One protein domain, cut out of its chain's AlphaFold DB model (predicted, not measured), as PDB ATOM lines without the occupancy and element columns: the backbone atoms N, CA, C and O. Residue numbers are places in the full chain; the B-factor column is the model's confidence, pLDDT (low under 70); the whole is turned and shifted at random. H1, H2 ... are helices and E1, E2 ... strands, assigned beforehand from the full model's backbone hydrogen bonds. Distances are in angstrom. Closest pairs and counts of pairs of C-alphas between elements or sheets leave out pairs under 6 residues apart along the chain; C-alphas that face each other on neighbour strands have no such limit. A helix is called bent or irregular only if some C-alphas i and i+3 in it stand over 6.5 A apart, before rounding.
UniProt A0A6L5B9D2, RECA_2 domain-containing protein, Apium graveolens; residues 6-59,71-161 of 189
ATOM      1  N   LEU A   6     167.436 187.191  93.543       91.75
ATOM      2  CA  LEU A   6     166.222 187.846  94.024       91.75
ATOM      3  C   LEU A   6     166.629 189.111  94.781       91.75
ATOM      4  O   LEU A   6     167.341 189.004  95.774       91.75
ATOM      5  N   VAL A   7     166.172 190.282  94.339       94.06
ATOM      6  CA  VAL A   7     166.469 191.568  94.987       94.06
ATOM      7  C   VAL A   7     165.212 192.130  95.647       94.06
ATOM      8  O   VAL A   7     164.160 192.184  95.015       94.06
ATOM      9  N   ILE A   8     165.323 192.554  96.907       92.62
ATOM     10  CA  ILE A   8     164.264 193.207  97.684       92.62
ATOM     11  C   ILE A   8     164.782 194.570  98.145       92.62
ATOM     12  O   ILE A   8     165.553 194.653  99.102       92.62
ATOM     13  N   ASP A   9     164.343 195.631  97.471       90.56
ATOM     14  CA  ASP A   9     164.653 197.016  97.833       90.56
ATOM     15  C   ASP A   9     163.379 197.774  98.266       90.56
ATOM     16  O   ASP A   9     162.538 198.087  97.430       90.56
ATOM     17  N   SER A  10     163.149 198.072  99.547       86.19
ATOM     18  CA  SER A  10     163.890 197.636 100.737       86.19
ATOM     19  C   SER A  10     162.997 196.837 101.673       86.19
ATOM     20  O   SER A  10     161.795 197.090 101.773       86.19
ATOM     21  N   ILE A  11     163.585 195.915 102.440       87.25
ATOM     22  CA  ILE A  11     162.814 195.192 103.460       87.25
ATOM     23  C   ILE A  11     162.386 196.120 104.605       87.25
ATOM     24  O   ILE A  11     161.336 195.914 105.207       87.25
ATOM     25  N   ALA A  12     163.161 197.170 104.890       85.94
ATOM     26  CA  ALA A  12     162.865 198.083 105.988       85.94
ATOM     27  C   ALA A  12     161.678 199.014 105.733       85.94
ATOM     28  O   ALA A  12     161.089 199.498 106.699       85.94
ATOM     29  N   ALA A  13     161.267 199.209 104.476       82.62
ATOM     30  CA  ALA A  13     160.080 199.991 104.149       82.62
ATOM     31  C   ALA A  13     158.812 199.452 104.836       82.62
ATOM     32  O   ALA A  13     157.995 200.246 105.289       82.62
ATOM     33  N   LEU A  14     158.702 198.128 104.998       82.12
ATOM     34  CA  LEU A  14     157.546 197.477 105.626       82.12
ATOM     35  C   LEU A  14     157.415 197.791 107.124       82.12
ATOM     36  O   LEU A  14     156.329 197.732 107.677       82.12
ATOM     37  N   PHE A  15     158.513 198.139 107.798       81.75
ATOM     38  CA  PHE A  15     158.555 198.210 109.262       81.75
ATOM     39  C   PHE A  15     158.596 199.634 109.816       81.75
ATOM     40  O   PHE A  15     158.713 199.797 111.028       81.75
ATOM     41  N   ARG A  16     158.548 200.663 108.959       73.44
ATOM     42  CA  ARG A  16     158.713 202.061 109.392       73.44
ATOM     43  C   ARG A  16     157.517 202.635 110.145       73.44
ATOM     44  O   ARG A  16     157.725 203.491 110.993       73.44
ATOM     45  N   SER A  17     156.301 202.200 109.830       73.38
ATOM     46  CA  SER A  17     155.067 202.761 110.401       73.38
ATOM     47  C   SER A  17     154.122 201.712 110.987       73.38
ATOM     48  O   SER A  17     153.072 202.068 111.504       73.38
ATOM     49  N   GLU A  18     154.460 200.424 110.885       76.31
ATOM     50  CA  GLU A  18     153.589 199.334 111.351       76.31
ATOM     51  C   GLU A  18     153.741 199.009 112.845       76.31
ATOM     52  O   GLU A  18     152.883 198.330 113.405       76.31
ATOM     53  N   PHE A  19     154.834 199.436 113.487       79.31
ATOM     54  CA  PHE A  19     155.198 198.993 114.833       79.31
ATOM     55  C   PHE A  19     155.678 200.154 115.696       79.31
ATOM     56  O   PHE A  19     156.598 200.877 115.310       79.31
ATOM     57  N   ASP A  20     155.125 200.253 116.902       78.81
ATOM     58  CA  ASP A  20     155.593 201.188 117.918       78.81
ATOM     59  C   ASP A  20     156.778 200.618 118.714       78.81
ATOM     60  O   ASP A  20     157.024 199.408 118.772       78.81
ATOM     61  N   ASN A  21     157.500 201.496 119.413       79.62
ATOM     62  CA  ASN A  21     158.603 201.124 120.305       79.62
ATOM     63  C   ASN A  21     158.116 200.577 121.663       79.62
ATOM     64  O   ASN A  21     158.668 200.911 122.711       79.62
ATOM     65  N   ASN A  22     157.086 199.729 121.662       86.06
ATOM     66  CA  ASN A  22     156.610 199.025 122.850       86.06
ATOM     67  C   ASN A  22     157.056 197.541 122.828       86.06
ATOM     68  O   ASN A  22     157.297 196.973 121.758       86.06
ATOM     69  N   PRO A  23     157.171 196.864 123.989       85.25
ATOM     70  CA  PRO A  23     157.654 195.480 124.047       85.25
ATOM     71  C   PRO A  23     156.830 194.477 123.224       85.25
ATOM     72  O   PRO A  23     157.377 193.499 122.706       85.25
ATOM     73  N   PHE A  24     155.520 194.702 123.101       87.12
ATOM     74  CA  PHE A  24     154.616 193.822 122.364       87.12
ATOM     75  C   PHE A  24     154.900 193.867 120.860       87.12
ATOM     76  O   PHE A  24     155.110 192.821 120.233       87.12
ATOM     77  N   ASP A  25     155.004 195.065 120.293       87.56
ATOM     78  CA  ASP A  25     155.303 195.261 118.879       87.56
ATOM     79  C   ASP A  25     156.743 194.893 118.535       87.56
ATOM     80  O   ASP A  25     156.977 194.258 117.507       87.56
ATOM     81  N   LEU A  26     157.704 195.131 119.432       86.56
ATOM     82  CA  LEU A  26     159.074 194.637 119.262       86.56
ATOM     83  C   LEU A  26     159.128 193.105 119.151       86.56
ATOM     84  O   LEU A  26     159.835 192.574 118.288       86.56
ATOM     85  N   LYS A  27     158.352 192.381 119.968       90.12
ATOM     86  CA  LYS A  27     158.247 190.914 119.890       90.12
ATOM     87  C   LYS A  27     157.600 190.464 118.579       90.12
ATOM     88  O   LYS A  27     158.093 189.531 117.940       90.12
ATOM     89  N   ARG A  28     156.511 191.114 118.153       91.12
ATOM     90  CA  ARG A  28     155.842 190.815 116.871       91.12
ATOM     91  C   ARG A  28     156.773 191.058 115.689       91.12
ATOM     92  O   ARG A  28     156.898 190.183 114.831       91.12
ATOM     93  N   ARG A  29     157.484 192.184 115.699       89.81
ATOM     94  CA  ARG A  29     158.484 192.557 114.701       89.81
ATOM     95  C   ARG A  29     159.602 191.519 114.610       89.81
ATOM     96  O   ARG A  29     159.906 191.045 113.517       89.81
ATOM     97  N   ALA A  30     160.152 191.083 115.744       90.50
ATOM     98  CA  ALA A  30     161.165 190.027 115.779       90.50
ATOM     99  C   ALA A  30     160.647 188.698 115.198       90.50
ATOM    100  O   ALA A  30     161.312 188.088 114.363       90.50
ATOM    101  N   ASN A  31     159.435 188.276 115.570       93.38
ATOM    102  CA  ASN A  31     158.813 187.073 115.007       93.38
ATOM    103  C   ASN A  31     158.633 187.171 113.486       93.38
ATOM    104  O   ASN A  31     158.847 186.188 112.772       93.38
ATOM    105  N   LEU A  32     158.252 188.345 112.981       93.81
ATOM    106  CA  LEU A  32     158.094 188.573 111.549       93.81
ATOM    107  C   LEU A  32     159.446 188.506 110.821       93.81
ATOM    108  O   LEU A  32     159.547 187.826 109.800       93.81
ATOM    109  N   PHE A  33     160.511 189.083 111.384       92.38
ATOM    110  CA  PHE A  33     161.872 188.942 110.852       92.38
ATOM    111  C   PHE A  33     162.328 187.485 110.753       92.38
ATOM    112  O   PHE A  33     162.880 187.087 109.724       92.38
ATOM    113  N   PHE A  34     162.063 186.663 111.773       93.00
ATOM    114  CA  PHE A  34     162.399 185.237 111.730       93.00
ATOM    115  C   PHE A  34     161.626 184.492 110.636       93.00
ATOM    116  O   PHE A  34     162.209 183.683 109.910       93.00
ATOM    117  N   LYS A  35     160.333 184.787 110.463       95.06
ATOM    118  CA  LYS A  35     159.504 184.175 109.411       95.06
ATOM    119  C   LYS A  35     159.968 184.573 108.012       95.06
ATOM    120  O   LYS A  35     160.153 183.702 107.158       95.06
ATOM    121  N   ILE A  36     160.195 185.866 107.784       93.94
ATOM    122  CA  ILE A  36     160.657 186.382 106.490       93.94
ATOM    123  C   ILE A  36     162.028 185.796 106.162       93.94
ATOM    124  O   ILE A  36     162.202 185.202 105.102       93.94
ATOM    125  N   SER A  37     162.990 185.887 107.081       91.56
ATOM    126  CA  SER A  37     164.347 185.385 106.841       91.56
ATOM    127  C   SER A  37     164.387 183.878 106.588       91.56
ATOM    128  O   SER A  37     165.089 183.438 105.679       91.56
ATOM    129  N   SER A  38     163.601 183.085 107.321       92.62
ATOM    130  CA  SER A  38     163.487 181.639 107.085       92.62
ATOM    131  C   SER A  38     162.915 181.337 105.701       92.62
ATOM    132  O   SER A  38     163.432 180.471 104.995       92.62
ATOM    133  N   THR A  39     161.900 182.094 105.277       95.94
ATOM    134  CA  THR A  39     161.292 181.957 103.946       95.94
ATOM    135  C   THR A  39     162.285 182.317 102.843       95.94
ATOM    136  O   THR A  39     162.456 181.552 101.896       95.94
ATOM    137  N   LEU A  40     163.007 183.432 102.980       94.62
ATOM    138  CA  LEU A  40     164.028 183.851 102.016       94.62
ATOM    139  C   LEU A  40     165.172 182.835 101.914       94.62
ATOM    140  O   LEU A  40     165.581 182.483 100.810       94.62
ATOM    141  N   LYS A  41     165.645 182.300 103.046       90.88
ATOM    142  CA  LYS A  41     166.662 181.233 103.072       90.88
ATOM    143  C   LYS A  41     166.159 179.949 102.415       90.88
ATOM    144  O   LYS A  41     166.911 179.296 101.692       90.88
ATOM    145  N   PHE A  42     164.895 179.592 102.637       93.25
ATOM    146  CA  PHE A  42     164.270 178.451 101.979       93.25
ATOM    147  C   PHE A  42     164.209 178.643 100.459       93.25
ATOM    148  O   PHE A  42     164.629 177.751  99.728       93.25
ATOM    149  N   VAL A  43     163.760 179.808  99.982       90.75
ATOM    150  CA  VAL A  43     163.726 180.156  98.550       90.75
ATOM    151  C   VAL A  43     165.131 180.102  97.943       90.75
ATOM    152  O   VAL A  43     165.319 179.448  96.916       90.75
ATOM    153  N   ALA A  44     166.124 180.707  98.604       91.25
ATOM    154  CA  ALA A  44     167.523 180.683  98.176       91.25
ATOM    155  C   ALA A  44     168.035 179.249  97.985       91.25
ATOM    156  O   ALA A  44     168.568 178.909  96.931       91.25
ATOM    157  N   LYS A  45     167.805 178.380  98.980       89.75
ATOM    158  CA  LYS A  45     168.226 176.974  98.937       89.75
ATOM    159  C   LYS A  45     167.460 176.167  97.891       89.75
ATOM    160  O   LYS A  45     168.073 175.393  97.164       89.75
ATOM    161  N   LYS A  46     166.135 176.330  97.818       91.38
ATOM    162  CA  LYS A  46     165.260 175.558  96.924       91.38
ATOM    163  C   LYS A  46     165.567 175.824  95.454       91.38
ATOM    164  O   LYS A  46     165.558 174.889  94.663       91.38
ATOM    165  N   TYR A  47     165.821 177.081  95.101       88.38
ATOM    166  CA  TYR A  47     166.024 177.487  93.708       88.38
ATOM    167  C   TYR A  47     167.490 177.769  93.358       88.38
ATOM    168  O   TYR A  47     167.789 178.075  92.207       88.38
ATOM    169  N   GLY A  48     168.408 177.665  94.324       88.62
ATOM    170  CA  GLY A  48     169.829 177.952  94.113       88.62
ATOM    171  C   GLY A  48     170.082 179.404  93.700       88.62
ATOM    172  O   GLY A  48     170.921 179.653  92.834       88.62
ATOM    173  N   VAL A  49     169.328 180.346  94.274       90.75
ATOM    174  CA  VAL A  49     169.423 181.784  93.975       90.75
ATOM    175  C   VAL A  49     170.092 182.543  95.114       90.75
ATOM    176  O   VAL A  49     169.917 182.200  96.284       90.75
ATOM    177  N   ALA A  50     170.812 183.614  94.785       91.00
ATOM    178  CA  ALA A  50     171.232 184.598  95.775       91.00
ATOM    179  C   ALA A  50     170.054 185.524  96.110       91.00
ATOM    180  O   ALA A  50     169.318 185.950  95.224       91.00
ATOM    181  N   VAL A  51     169.871 185.846  97.386       93.50
ATOM    182  CA  VAL A  51     168.835 186.772  97.855       93.50
ATOM    183  C   VAL A  51     169.520 188.005  98.406       93.50
ATOM    184  O   VAL A  51     170.257 187.884  99.378       93.50
ATOM    185  N   LEU A  52     169.231 189.149  97.797       92.00
ATOM    186  CA  LEU A  52     169.746 190.474  98.097       92.00
ATOM    187  C   LEU A  52     168.645 191.320  98.722       92.00
ATOM    188  O   LEU A  52     167.593 191.483  98.117       92.00
ATOM    189  N   VAL A  53     168.865 191.875  99.912       93.06
ATOM    190  CA  VAL A  53     167.891 192.770 100.540       93.06
ATOM    191  C   VAL A  53     168.571 194.036 101.006       93.06
ATOM    192  O   VAL A  53     169.605 193.970 101.677       93.06
ATOM    193  N   THR A  54     167.950 195.166 100.687       92.19
ATOM    194  CA  THR A  54     168.390 196.461 101.182       92.19
ATOM    195  C   THR A  54     167.693 196.766 102.498       92.19
ATOM    196  O   THR A  54     166.521 196.450 102.728       92.19
ATOM    197  N   ASN A  55     168.453 197.369 103.398       90.69
ATOM    198  CA  ASN A  55     167.964 197.926 104.645       90.69
ATOM    199  C   ASN A  55     168.281 199.418 104.621       90.69
ATOM    200  O   ASN A  55     169.272 199.806 104.021       90.69
ATOM    201  N   GLN A  56     167.472 200.260 105.245       87.81
ATOM    202  CA  GLN A  56     167.851 201.658 105.407       87.81
ATOM    203  C   GLN A  56     168.650 201.871 106.687       87.81
ATOM    204  O   GLN A  56     168.649 201.038 107.601       87.81
ATOM    205  N   VAL A  57     169.338 203.004 106.731       86.19
ATOM    206  CA  VAL A  57     170.023 203.492 107.920       86.19
ATOM    207  C   VAL A  57     169.201 204.591 108.582       86.19
ATOM    208  O   VAL A  57     168.385 205.245 107.934       86.19
ATOM    209  N   VAL A  58     169.390 204.756 109.885       81.56
ATOM    210  CA  VAL A  58     168.845 205.867 110.667       81.56
ATOM    211  C   VAL A  58     169.985 206.595 111.367       81.56
ATOM    212  O   VAL A  58     170.992 205.978 111.733       81.56
ATOM    213  N   ASP A  59     169.815 207.899 111.561       84.44
ATOM    214  CA  ASP A  59     170.784 208.727 112.272       84.44
ATOM    215  C   ASP A  59     170.761 208.415 113.765       84.44
ATOM    216  O   ASP A  59     169.703 208.267 114.384       84.44
ATOM    217  N   ILE A  71     175.689 198.501 118.899       49.22
ATOM    218  CA  ILE A  71     174.591 197.919 118.116       49.22
ATOM    219  C   ILE A  71     175.160 196.660 117.447       49.22
ATOM    220  O   ILE A  71     175.595 196.685 116.301       49.22
ATOM    221  N   GLY A  72     175.230 195.563 118.205       53.94
ATOM    222  CA  GLY A  72     175.948 194.344 117.814       53.94
ATOM    223  C   GLY A  72     177.474 194.497 117.901       53.94
ATOM    224  O   GLY A  72     177.977 195.354 118.619       53.94
ATOM    225  N   ASN A  73     178.222 193.687 117.146       53.38
ATOM    226  CA  ASN A  73     179.696 193.703 117.122       53.38
ATOM    227  C   ASN A  73     180.299 194.894 116.346       53.38
ATOM    228  O   ASN A  73     181.418 194.800 115.854       53.38
ATOM    229  N   TYR A  74     179.559 195.990 116.182       54.34
ATOM    230  CA  TYR A  74     180.000 197.127 115.384       54.34
ATOM    231  C   TYR A  74     180.666 198.195 116.239       54.34
ATOM    232  O   TYR A  74     180.098 198.655 117.234       54.34
ATOM    233  N   ASP A  75     181.850 198.627 115.806       58.94
ATOM    234  CA  ASP A  75     182.279 199.997 116.060       58.94
ATOM    235  C   ASP A  75     181.317 200.959 115.343       58.94
ATOM    236  O   ASP A  75     180.572 200.576 114.440       58.94
ATOM    237  N   SER A  76     181.244 202.203 115.810       69.38
ATOM    238  CA  SER A  76     180.265 203.169 115.296       69.38
ATOM    239  C   SER A  76     180.402 203.336 113.777       69.38
ATOM    240  O   SER A  76     181.469 203.719 113.309       69.38
ATOM    241  N   LEU A  77     179.333 203.056 113.022       80.62
ATOM    242  CA  LEU A  77     179.296 203.249 111.571       80.62
ATOM    243  C   LEU A  77     179.084 204.728 111.251       80.62
ATOM    244  O   LEU A  77     178.261 205.391 111.892       80.62
ATOM    245  N   TYR A  78     179.795 205.216 110.238       83.69
ATOM    246  CA  TYR A  78     179.696 206.593 109.773       83.69
ATOM    247  C   TYR A  78     179.433 206.653 108.273       83.69
ATOM    248  O   TYR A  78     179.986 205.873 107.500       83.69
ATOM    249  N   SER A  79     178.586 207.596 107.873       84.94
ATOM    250  CA  SER A  79     178.381 207.976 106.479       84.94
ATOM    251  C   SER A  79     178.059 209.465 106.420       84.94
ATOM    252  O   SER A  79     177.299 209.977 107.241       84.94
ATOM    253  N   SER A  80     178.677 210.177 105.488       85.44
ATOM    254  CA  SER A  80     178.556 211.625 105.287       85.44
ATOM    255  C   SER A  80     178.812 212.416 106.575       85.44
ATOM    256  O   SER A  80     178.080 213.347 106.899       85.44
ATOM    257  N   GLY A  81     179.799 211.978 107.366       83.44
ATOM    258  CA  GLY A  81     180.138 212.573 108.664       83.44
ATOM    259  C   GLY A  81     179.133 212.308 109.796       83.44
ATOM    260  O   GLY A  81     179.353 212.754 110.922       83.44
ATOM    261  N   ARG A  82     178.050 211.565 109.548       82.44
ATOM    262  CA  ARG A  82     177.013 211.250 110.540       82.44
ATOM    263  C   ARG A  82     177.175 209.837 111.071       82.44
ATOM    264  O   ARG A  82     177.497 208.917 110.321       82.44
ATOM    265  N   ARG A  83     176.914 209.655 112.368       83.38
ATOM    266  CA  ARG A  83     176.823 208.325 112.980       83.38
ATOM    267  C   ARG A  83     175.489 207.698 112.600       83.38
ATOM    268  O   ARG A  83     174.441 208.281 112.871       83.38
ATOM    269  N   VAL A  84     175.532 206.497 112.040       82.56
ATOM    270  CA  VAL A  84     174.343 205.805 111.535       82.56
ATOM    271  C   VAL A  84     174.217 204.403 112.116       82.56
ATOM    272  O   VAL A  84     175.195 203.793 112.556       82.56
ATOM    273  N   CYS A  85     173.001 203.863 112.118       83.56
ATOM    274  CA  CYS A  85     172.760 202.461 112.435       83.56
ATOM    275  C   CYS A  85     171.685 201.845 111.522       83.56
ATOM    276  O   CYS A  85     170.860 202.562 110.957       83.56
ATOM    277  N   PRO A  86     171.684 200.514 111.329       85.81
ATOM    278  CA  PRO A  86     170.683 199.846 110.498       85.81
ATOM    279  C   PRO A  86     169.280 199.899 111.127       85.81
ATOM    280  O   PRO A  86     169.103 199.499 112.279       85.81
ATOM    281  N   ALA A  87     168.260 200.262 110.343       84.88
ATOM    282  CA  ALA A  87     166.894 200.516 110.826       84.88
ATOM    283  C   ALA A  87     166.210 199.301 111.490       84.88
ATOM    284  O   ALA A  87     165.453 199.430 112.453       84.88
ATOM    285  N   LEU A  88     166.478 198.087 110.998       85.81
ATOM    286  CA  LEU A  88     165.839 196.866 111.510       85.81
ATOM    287  C   LEU A  88     166.426 196.339 112.831       85.81
ATOM    288  O   LEU A  88     165.823 195.472 113.467       85.81
ATOM    289  N   GLY A  89     167.567 196.870 113.278       83.12
ATOM    290  CA  GLY A  89     168.176 196.517 114.561       83.12
ATOM    291  C   GLY A  89     168.638 195.056 114.690       83.12
ATOM    292  O   GLY A  89     168.811 194.323 113.711       83.12
ATOM    293  N   ILE A  90     168.877 194.637 115.939       81.75
ATOM    294  CA  ILE A  90     169.587 193.387 116.261       81.75
ATOM    295  C   ILE A  90     168.815 192.112 115.891       81.75
ATOM    296  O   ILE A  90     169.412 191.135 115.443       81.75
ATOM    297  N   SER A  91     167.485 192.116 116.015       87.44
ATOM    298  CA  SER A  91     166.662 190.945 115.691       87.44
ATOM    299  C   SER A  91     166.796 190.553 114.218       87.44
ATOM    300  O   SER A  91     166.935 189.373 113.906       87.44
ATOM    301  N   TRP A  92     166.830 191.536 113.314       89.44
ATOM    302  CA  TRP A  92     167.098 191.292 111.898       89.44
ATOM    303  C   TRP A  92     168.566 190.941 111.634       89.44
ATOM    304  O   TRP A  92     168.856 190.022 110.869       89.44
ATOM    305  N   ALA A  93     169.501 191.625 112.301       85.88
ATOM    306  CA  ALA A  93     170.936 191.372 112.166       85.88
ATOM    307  C   ALA A  93     171.335 189.911 112.439       85.88
ATOM    308  O   ALA A  93     172.226 189.390 111.775       85.88
ATOM    309  N   ASN A  94     170.652 189.244 113.371       85.81
ATOM    310  CA  ASN A  94     170.892 187.835 113.697       85.81
ATOM    311  C   ASN A  94     170.314 186.859 112.658       85.81
ATOM    312  O   ASN A  94     170.649 185.677 112.652       85.81
ATOM    313  N   CYS A  95     169.432 187.332 111.779       88.88
ATOM    314  CA  CYS A  95     168.773 186.497 110.785       88.88
ATOM    315  C   CYS A  95     169.565 186.383 109.475       88.88
ATOM    316  O   CYS A  95     169.312 185.466 108.692       88.88
ATOM    317  N   VAL A  96     170.500 187.296 109.211       88.19
ATOM    318  CA  VAL A  96     171.188 187.425 107.918       88.19
ATOM    319  C   VAL A  96     172.554 186.738 107.908       88.19
ATOM    320  O   VAL A  96     173.244 186.683 108.919       88.19
ATOM    321  N   ASN A  97     172.957 186.211 106.748       90.25
ATOM    322  CA  ASN A  97     174.219 185.471 106.614       90.25
ATOM    323  C   ASN A  97     175.426 186.402 106.446       90.25
ATOM    324  O   ASN A  97     176.532 186.082 106.878       90.25
ATOM    325  N   SER A  98     175.228 187.534 105.772       89.00
ATOM    326  CA  SER A  98     176.268 188.526 105.523       89.00
ATOM    327  C   SER A  98     175.661 189.917 105.450       89.00
ATOM    328  O   SER A  98     174.503 190.075 105.062       89.00
ATOM    329  N   ARG A  99     176.431 190.914 105.874       89.06
ATOM    330  CA  ARG A  99     176.055 192.322 105.927       89.06
ATOM    331  C   ARG A  99     177.194 193.133 105.335       89.06
ATOM    332  O   ARG A  99     178.335 193.017 105.786       89.06
ATOM    333  N   LEU A 100     176.849 193.942 104.344       89.81
ATOM    334  CA  LEU A 100     177.724 194.932 103.738       89.81
ATOM    335  C   LEU A 100     177.200 196.316 104.110       89.81
ATOM    336  O   LEU A 100     175.985 196.525 104.142       89.81
ATOM    337  N   PHE A 101     178.105 197.237 104.409       90.88
ATOM    338  CA  PHE A 101     177.778 198.632 104.671       90.88
ATOM    339  C   PHE A 101     178.394 199.499 103.586       90.88
ATOM    340  O   PHE A 101     179.592 199.389 103.332       90.88
ATOM    341  N   LEU A 102     177.574 200.332 102.949       91.31
ATOM    342  CA  LEU A 102     178.041 201.326 101.994       91.31
ATOM    343  C   LEU A 102     178.121 202.673 102.701       91.31
ATOM    344  O   LEU A 102     177.139 203.127 103.290       91.31
ATOM    345  N   SER A 103     179.290 203.294 102.655       89.50
ATOM    346  CA  SER A 103     179.535 204.619 103.209       89.50
ATOM    347  C   SER A 103     179.822 205.611 102.085       89.50
ATOM    348  O   SER A 103     180.312 205.258 101.008       89.50
ATOM    349  N   MET A 104     179.487 206.872 102.336       87.94
ATOM    350  CA  MET A 104     179.824 207.994 101.470       87.94
ATOM    351  C   MET A 104     180.534 209.044 102.307       87.94
ATOM    352  O   MET A 104     179.908 209.620 103.186       87.94
ATOM    353  N   ASN A 105     181.786 209.360 102.007       85.81
ATOM    354  CA  ASN A 105     182.533 210.407 102.698       85.81
ATOM    355  C   ASN A 105     182.979 211.485 101.704       85.81
ATOM    356  O   ASN A 105     183.216 211.203 100.531       85.81
ATOM    357  N   GLU A 106     183.058 212.732 102.160       84.12
ATOM    358  CA  GLU A 106     183.648 213.817 101.376       84.12
ATOM    359  C   GLU A 106     185.132 213.909 101.728       84.12
ATOM    360  O   GLU A 106     185.486 214.187 102.873       84.12
ATOM    361  N   GLU A 107     185.996 213.670 100.748       79.50
ATOM    362  CA  GLU A 107     187.432 213.886 100.867       79.50
ATOM    363  C   GLU A 107     187.803 215.237 100.259       79.50
ATOM    364  O   GLU A 107     187.347 215.610  99.174       79.50
ATOM    365  N   VAL A 108     188.639 215.988 100.974       75.69
ATOM    366  CA  VAL A 108     189.217 217.235 100.475       75.69
ATOM    367  C   VAL A 108     190.481 216.886  99.700       75.69
ATOM    368  O   VAL A 108     191.437 216.366 100.270       75.69
ATOM    369  N   VAL A 109     190.492 217.181  98.405       72.88
ATOM    370  CA  VAL A 109     191.668 217.047  97.544       72.88
ATOM    371  C   VAL A 109     192.260 218.451  97.371       72.88
ATOM    372  O   VAL A 109     191.760 219.236  96.571       72.88
ATOM    373  N   GLY A 110     193.280 218.811  98.155       61.28
ATOM    374  CA  GLY A 110     194.058 220.050  97.945       61.28
ATOM    375  C   GLY A 110     195.287 219.784  97.067       61.28
ATOM    376  O   GLY A 110     195.685 218.633  96.917       61.28
ATOM    377  N   ASN A 111     195.993 220.741  96.467       51.25
ATOM    378  CA  ASN A 111     195.701 222.094  95.985       51.25
ATOM    379  C   ASN A 111     196.385 222.133  94.608       51.25
ATOM    380  O   ASN A 111     197.532 221.691  94.500       51.25
ATOM    381  N   VAL A 112     195.740 222.643  93.557       51.44
ATOM    382  CA  VAL A 112     196.500 222.961  92.339       51.44
ATOM    383  C   VAL A 112     197.359 224.167  92.704       51.44
ATOM    384  O   VAL A 112     196.828 225.240  92.965       51.44
ATOM    385  N   ALA A 113     198.673 223.979  92.816       50.06
ATOM    386  CA  ALA A 113     199.618 225.074  92.985       50.06
ATOM    387  C   ALA A 113     199.622 225.914  91.698       50.06
ATOM    388  O   ALA A 113     200.417 225.684  90.791       50.06
ATOM    389  N   GLY A 114     198.670 226.834  91.590       52.78
ATOM    390  CA  GLY A 114     198.640 227.897  90.602       52.78
ATOM    391  C   GLY A 114     198.585 229.214  91.354       52.78
ATOM    392  O   GLY A 114     197.688 229.421  92.164       52.78
ATOM    393  N   GLU A 115     199.572 230.073  91.131       52.91
ATOM    394  CA  GLU A 115     199.591 231.447  91.626       52.91
ATOM    395  C   GLU A 115     198.371 232.198  91.064       52.91
ATOM    396  O   GLU A 115     198.360 232.642  89.919       52.91
ATOM    397  N   GLY A 116     197.305 232.276  91.856       54.41
ATOM    398  CA  GLY A 116     196.054 232.940  91.512       54.41
ATOM    399  C   GLY A 116     195.060 232.784  92.659       54.41
ATOM    400  O   GLY A 116     194.837 231.684  93.143       54.41
ATOM    401  N   ASP A 117     194.522 233.906  93.118       56.88
ATOM    402  CA  ASP A 117     193.839 234.149  94.397       56.88
ATOM    403  C   ASP A 117     192.442 233.497  94.551       56.88
ATOM    404  O   ASP A 117     191.500 234.130  95.016       56.88
ATOM    405  N   ASP A 118     192.271 232.229  94.166       56.72
ATOM    406  CA  ASP A 118     191.033 231.485  94.427       56.72
ATOM    407  C   ASP A 118     191.356 230.053  94.877       56.72
ATOM    408  O   ASP A 118     191.600 229.142  94.084       56.72
ATOM    409  N   ASN A 119     191.423 229.854  96.196       57.91
ATOM    410  CA  ASN A 119     191.677 228.560  96.832       57.91
ATOM    411  C   ASN A 119     190.414 227.682  96.741       57.91
ATOM    412  O   ASN A 119     189.744 227.419  97.745       57.91
ATOM    413  N   THR A 120     190.045 227.258  95.530       59.59
ATOM    414  CA  THR A 120     188.884 226.392  95.302       59.59
ATOM    415  C   THR A 120     189.203 224.982  95.807       59.59
ATOM    416  O   THR A 120     189.858 224.184  95.137       59.59
ATOM    417  N   LEU A 121     188.758 224.660  97.024       66.38
ATOM    418  CA  LEU A 121     188.883 223.320  97.599       66.38
ATOM    419  C   LEU A 121     188.085 222.311  96.757       66.38
ATOM    420  O   LEU A 121     186.853 222.283  96.801       66.38
ATOM    421  N   CYS A 122     188.776 221.443  96.021       63.94
ATOM    422  CA  CYS A 122     188.138 220.352  95.293       63.94
ATOM    423  C   CYS A 122     187.689 219.269  96.280       63.94
ATOM    424  O   CYS A 122     188.503 218.567  96.882       63.94
ATOM    425  N   ARG A 123     186.374 219.112  96.456       76.88
ATOM    426  CA  ARG A 123     185.792 218.037  97.271       76.88
ATOM    427  C   ARG A 123     185.458 216.860  96.365       76.88
ATOM    428  O   ARG A 123     184.728 217.015  95.386       76.88
ATOM    429  N   ARG A 124     185.980 215.679  96.687       82.50
ATOM    430  CA  ARG A 124     185.632 214.424  96.016       82.50
ATOM    431  C   ARG A 124     184.735 213.607  96.926       82.50
ATOM    432  O   ARG A 124     184.995 213.453  98.114       82.50
ATOM    433  N   THR A 125     183.697 213.019  96.351       86.00
ATOM    434  CA  THR A 125     182.912 212.012  97.053       86.00
ATOM    435  C   THR A 125     183.602 210.655  96.955       86.00
ATOM    436  O   THR A 125     183.731 210.102  95.861       86.00
ATOM    437  N   LYS A 126     184.021 210.105  98.093       88.31
ATOM    438  CA  LYS A 126     184.543 208.743  98.216       88.31
ATOM    439  C   LYS A 126     183.438 207.805  98.683       88.31
ATOM    440  O   LYS A 126     182.676 208.138  99.593       88.31
ATOM    441  N   ARG A 127     183.325 206.641  98.043       90.38
ATOM    442  CA  ARG A 127     182.350 205.608  98.409       90.38
ATOM    443  C   ARG A 127     183.057 204.322  98.742       90.38
ATOM    444  O   ARG A 127     183.807 203.815  97.916       90.38
ATOM    445  N   GLU A 128     182.771 203.774  99.909       90.06
ATOM    446  CA  GLU A 128     183.400 202.543 100.364       90.06
ATOM    447  C   GLU A 128     182.336 201.499 100.676       90.06
ATOM    448  O   GLU A 128     181.250 201.797 101.176       90.06
ATOM    449  N   MET A 129     182.638 200.251 100.342       90.81
ATOM    450  CA  MET A 129     181.857 199.086 100.722       90.81
ATOM    451  C   MET A 129     182.646 198.317 101.768       90.81
ATOM    452  O   MET A 129     183.751 197.869 101.488       90.81
ATOM    453  N   HIS A 130     182.072 198.129 102.953       87.69
ATOM    454  CA  HIS A 130     182.695 197.409 104.059       87.69
ATOM    455  C   HIS A 130     181.970 196.089 104.321       87.69
ATOM    456  O   HIS A 130     180.743 196.055 104.478       87.69
ATOM    457  N   VAL A 131     182.726 195.001 104.449       87.06
ATOM    458  CA  VAL A 131     182.242 193.742 105.019       87.06
ATOM    459  C   VAL A 131     182.128 193.927 106.521       87.06
ATOM    460  O   VAL A 131     183.091 193.778 107.267       87.06
ATOM    461  N   VAL A 132     180.924 194.262 106.968       85.50
ATOM    462  CA  VAL A 132     180.664 194.497 108.386       85.50
ATOM    463  C   VAL A 132     180.377 193.170 109.105       85.50
ATOM    464  O   VAL A 132     180.749 192.976 110.256       85.50
ATOM    465  N   PHE A 133     179.754 192.195 108.446       84.44
ATOM    466  CA  PHE A 133     179.647 190.842 108.998       84.44
ATOM    467  C   PHE A 133     179.575 189.808 107.890       84.44
ATOM    468  O   PHE A 133     178.675 189.865 107.059       84.44
ATOM    469  N   ALA A 134     180.449 188.814 107.930       83.69
ATOM    470  CA  ALA A 134     180.294 187.573 107.192       83.69
ATOM    471  C   ALA A 134     181.172 186.510 107.866       83.69
ATOM    472  O   ALA A 134     182.370 186.723 107.993       83.69
ATOM    473  N   PRO A 135     180.630 185.350 108.276       78.38
ATOM    474  CA  PRO A 135     181.421 184.328 108.969       78.38
ATOM    475  C   PRO A 135     182.487 183.664 108.080       78.38
ATOM    476  O   PRO A 135     183.288 182.880 108.569       78.38
ATOM    477  N   HIS A 136     182.464 183.927 106.774       79.12
ATOM    478  CA  HIS A 136     183.328 183.304 105.774       79.12
ATOM    479  C   HIS A 136     184.225 184.310 105.039       79.12
ATOM    480  O   HIS A 136     184.967 183.899 104.151       79.12
ATOM    481  N   LEU A 137     184.141 185.605 105.367       76.12
ATOM    482  CA  LEU A 137     184.973 186.645 104.763       76.12
ATOM    483  C   LEU A 137     185.700 187.415 105.865       76.12
ATOM    484  O   LEU A 137     185.103 187.667 106.914       76.12
ATOM    485  N   PRO A 138     186.957 187.821 105.635       79.56
ATOM    486  CA  PRO A 138     187.631 188.737 106.537       79.56
ATOM    487  C   PRO A 138     186.945 190.106 106.514       79.56
ATOM    488  O   PRO A 138     186.350 190.512 105.506       79.56
ATOM    489  N   SER A 139     187.098 190.846 107.609       79.06
ATOM    490  CA  SER A 139     186.801 192.275 107.632       79.06
ATOM    491  C   SER A 139     187.628 192.961 106.548       79.06
ATOM    492  O   SER A 139     188.860 192.949 106.569       79.06
ATOM    493  N   SER A 140     186.943 193.498 105.548       85.12
ATOM    494  CA  SER A 140     187.573 194.105 104.383       85.12
ATOM    495  C   SER A 140     186.706 195.214 103.812       85.12
ATOM    496  O   SER A 140     185.488 195.224 104.015       85.12
ATOM    497  N   SER A 141     187.331 196.146 103.106       86.88
ATOM    498  CA  SER A 141     186.644 197.212 102.392       86.88
ATOM    499  C   SER A 141     187.256 197.503 101.037       86.88
ATOM    500  O   SER A 141     188.426 197.211 100.788       86.88
ATOM    501  N   CYS A 142     186.441 198.065 100.150       88.31
ATOM    502  CA  CYS A 142     186.882 198.540  98.847       88.31
ATOM    503  C   CYS A 142     186.175 199.837  98.453       88.31
ATOM    504  O   CYS A 142     185.004 200.047  98.780       88.31
ATOM    505  N   GLU A 143     186.887 200.693  97.721       91.94
ATOM    506  CA  GLU A 143     186.304 201.882  97.106       91.94
ATOM    507  C   GLU A 143     185.576 201.511  95.807       91.94
ATOM    508  O   GLU A 143     186.031 200.672  95.016       91.94
ATOM    509  N   TYR A 144     184.443 202.163  95.565       90.62
ATOM    510  CA  TYR A 144     183.708 202.048  94.314       90.62
ATOM    511  C   TYR A 144     183.276 203.414  93.784       90.62
ATOM    512  O   TYR A 144     183.178 204.403  94.505       90.62
ATOM    513  N   VAL A 145     182.989 203.461  92.490       90.06
ATOM    514  CA  VAL A 145     182.478 204.633  91.781       90.06
ATOM    515  C   VAL A 145     181.182 204.270  91.070       90.06
ATOM    516  O   VAL A 145     180.971 203.124  90.668       90.06
ATOM    517  N   ILE A 146     180.293 205.250  90.942       89.00
ATOM    518  CA  ILE A 146     179.016 205.108  90.245       89.00
ATOM    519  C   ILE A 146     179.086 205.997  89.007       89.00
ATOM    520  O   ILE A 146     179.219 207.214  89.130       89.00
ATOM    521  N   TYR A 147     178.982 205.386  87.835       89.06
ATOM    522  CA  TYR A 147     178.827 206.075  86.559       89.06
ATOM    523  C   TYR A 147     177.439 205.797  85.978       89.06
ATOM    524  O   TYR A 147     176.658 205.019  86.531       89.06
ATOM    525  N   ARG A 148     177.118 206.423  84.842       92.94
ATOM    526  CA  ARG A 148     175.839 206.192  84.151       92.94
ATOM    527  C   ARG A 148     175.682 204.733  83.718       92.94
ATOM    528  O   ARG A 148     174.567 204.228  83.651       92.94
ATOM    529  N   GLU A 149     176.797 204.067  83.455       92.94
ATOM    530  CA  GLU A 149     176.884 202.688  82.984       92.94
ATOM    531  C   GLU A 149     176.764 201.666  84.126       92.94
ATOM    532  O   GLU A 149     176.550 200.484  83.864       92.94
ATOM    533  N   GLY A 150     176.894 202.098  85.387       88.88
ATOM    534  CA  GLY A 150     176.770 201.228  86.553       88.88
ATOM    535  C   GLY A 150     177.777 201.513  87.667       88.88
ATOM    536  O   GLY A 150     178.312 202.613  87.797       88.88
ATOM    537  N   VAL A 151     178.013 200.495  88.495       90.75
ATOM    538  CA  VAL A 151     178.898 200.555  89.667       90.75
ATOM    539  C   VAL A 151     180.196 199.809  89.375       90.75
ATOM    540  O   VAL A 151     180.162 198.656  88.947       90.75
ATOM    541  N   PHE A 152     181.336 200.446  89.637       88.56
ATOM    542  CA  PHE A 152     182.661 199.907  89.335       88.56
ATOM    543  C   PHE A 152     183.584 200.020  90.546       88.56
ATOM    544  O   PHE A 152     183.582 201.033  91.237       88.56
ATOM    545  N   GLY A 153     184.394 198.993  90.799       88.25
ATOM    546  CA  GLY A 153     185.430 199.052  91.833       88.25
ATOM    547  C   GLY A 153     186.630 199.890  91.389       88.25
ATOM    548  O   GLY A 153     187.019 199.851  90.218       88.25
ATOM    549  N   VAL A 154     187.248 200.608  92.325       86.38
ATOM    550  CA  VAL A 154     188.525 201.300  92.098       86.38
ATOM    551  C   VAL A 154     189.662 200.286  92.287       86.38
ATOM    552  O   VAL A 154     189.738 199.593  93.302       86.38
ATOM    553  N   ARG A 155     190.523 200.110  91.277       66.00
ATOM    554  CA  ARG A 155     191.603 199.103  91.319       66.00
ATOM    555  C   ARG A 155     192.650 199.470  92.381       66.00
ATOM    556  O   ARG A 155     193.116 200.599  92.404       66.00
ATOM    557  N   GLY A 156     193.084 198.482  93.173       60.66
ATOM    558  CA  GLY A 156     194.269 198.586  94.040       60.66
ATOM    559  C   GLY A 156     194.030 198.937  95.514       60.66
ATOM    560  O   GLY A 156     195.000 199.001  96.258       60.66
ATOM    561  N   GLN A 157     192.782 199.112  95.962       58.44
ATOM    562  CA  GLN A 157     192.448 199.473  97.352       58.44
ATOM    563  C   GLN A 157     191.482 198.458  97.983       58.44
ATOM    564  O   GLN A 157     190.341 198.786  98.299       58.44
ATOM    565  N   ILE A 158     191.914 197.200  98.128       61.19
ATOM    566  CA  ILE A 158     191.250 196.290  99.072       61.19
ATOM    567  C   ILE A 158     191.983 196.435 100.398       61.19
ATOM    568  O   ILE A 158     193.101 195.941 100.552       61.19
ATOM    569  N   GLU A 159     191.357 197.108 101.351       60.44
ATOM    570  CA  GLU A 159     191.857 197.165 102.718       60.44
ATOM    571  C   GLU A 159     191.331 195.942 103.464       60.44
ATOM    572  O   GLU A 159     190.124 195.769 103.620       60.44
ATOM    573  N   ILE A 160     192.226 195.056 103.900       59.19
ATOM    574  CA  ILE A 160     191.869 193.900 104.723       59.19
ATOM    575  C   ILE A 160     192.348 194.186 106.141       59.19
ATOM    576  O   ILE A 160     193.547 194.295 106.391       59.19
ATOM    577  N   SER A 161     191.416 194.264 107.085       50.22
ATOM    578  CA  SER A 161     191.740 194.327 108.509       50.22
ATOM    579  C   SER A 161     191.815 192.900 109.048       50.22
ATOM    580  O   SER A 161     190.825 192.309 109.477       50.22
TER     581      SER A 161
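This is residues 6 to 59 and 71 to 161 of the 189 residues of the protein "RECA_2 domain-containing protein" of Apium graveolens (UniProt A0A6L5B9D2). A long, twisted hairpin of E6 and E7 makes the longest axis, with its free tip, residues 113 to 118, sticking out at one end and the long helix H2 lying across the other. The hairpin of E8 and E9 extends the same sheet beside E7 and turns strongly across the line of E6, while between H2 and the hairpin of E6 and E7 sit a small sheet of E3, E5 and E4, the short helix H3, and a small parallel pair, E1 and E2, near the last part of H2. The printed part has 145 residues, with three named helices and nine named strands in the order E1 H1 H2 E2 E3 E4 E5 H3 E6 E7 E8 E9. The sheets run E6 E7 E8 E9 and E3 E5 E4, both antiparallel, and E1 E2, parallel; the class is mixed, helices and strands. The whole is loose, with a radius of gyration of the C-alphas of 19.3 A, and elongated, spanning 65 by 37 by 31 A.

E1, residues 6 to 8, is the parallel neighbour of E2, residues 50 to 53, with N 6 and O 50 2.8 A apart. Between them in the chain come H1, residues 11 to 15, and H2, residues 23 to 47; this is a strand-helix-strand unit, two parallel strands joined through helices, with a right-handed crossover. H1 and H2 are close but not clearly touching, the closest C-alphas being those of Phe 15 and Arg 29, 7.8 A. The closest C-alphas of H2 and E2 are those of Ala 44 and Ala 50, 5.9 A. E5, residues 82 to 86, is the inner strand between E3, residues 57 to 59, and E4, residues 77 to 79, and its pairing is staggered: N 58 and O 85 are 2.9 A apart, and in the hairpin of E4 and E5 N 79 and O 82 are 3.0 A apart. H3, residues 89 to 93, touches H2 at residues 30 to 34 alone, the closest C-alphas being those of Ala 30 and Ser 91, 5.6 A. The strands E6, residues 99 to 109, E7, residues 122 to 133, E8, residues 140 to 147, and E9, residues 150 to 160, form a meander, each the antiparallel neighbour of the one before. Their sheet is strongly twisted, and its strands' lines turn by 90 degrees from edge to edge. Across it, N 103 and O 128 are 2.9 A apart, N 129 and O 142 2.8 A, and N 145 and O 152 2.8 A. E9 bends by 81 degrees at residue 156. The closest C-alphas of E4 and E6 are those of Ser 79 and Ser 103, 4.8 A. H2 is not on this sheet, with 0 pairs of C-alphas within 10 A. In H2 and H3 every O i to N i+4 pair is within hydrogen-bond range; in H1 it is 0 of 1, with 2 of 2 O i to N i+3 pairs.

E1 begins at C-alpha 6, (166.222, 187.846, 94.024). H1 is neither bent nor irregular, but only just: C-alphas 11 and 14 are 6.1 A apart. H2 measures 36.3 A from C-alpha 23, (157.654, 195.480, 124.047), to C-alpha 47. E6 measures 30.4 A, E7 33.6 A, E8 23.2 A and E9 24.7 A, which ends at C-alpha 160, (191.869, 193.900, 104.723).

The two C-alphas farthest apart are those of Phe 24 and Glu 115, 66.2 A. Residues 60 to 70 are not printed, and C-alphas 59 and 71 are 12.9 A apart across this cut. The link from E6 to E7, 12 residues, is long. The mean pLDDT of the printed part is 81.7, and it is under 70 in residues 71 to 76, 110 to 122 and 155 to 161.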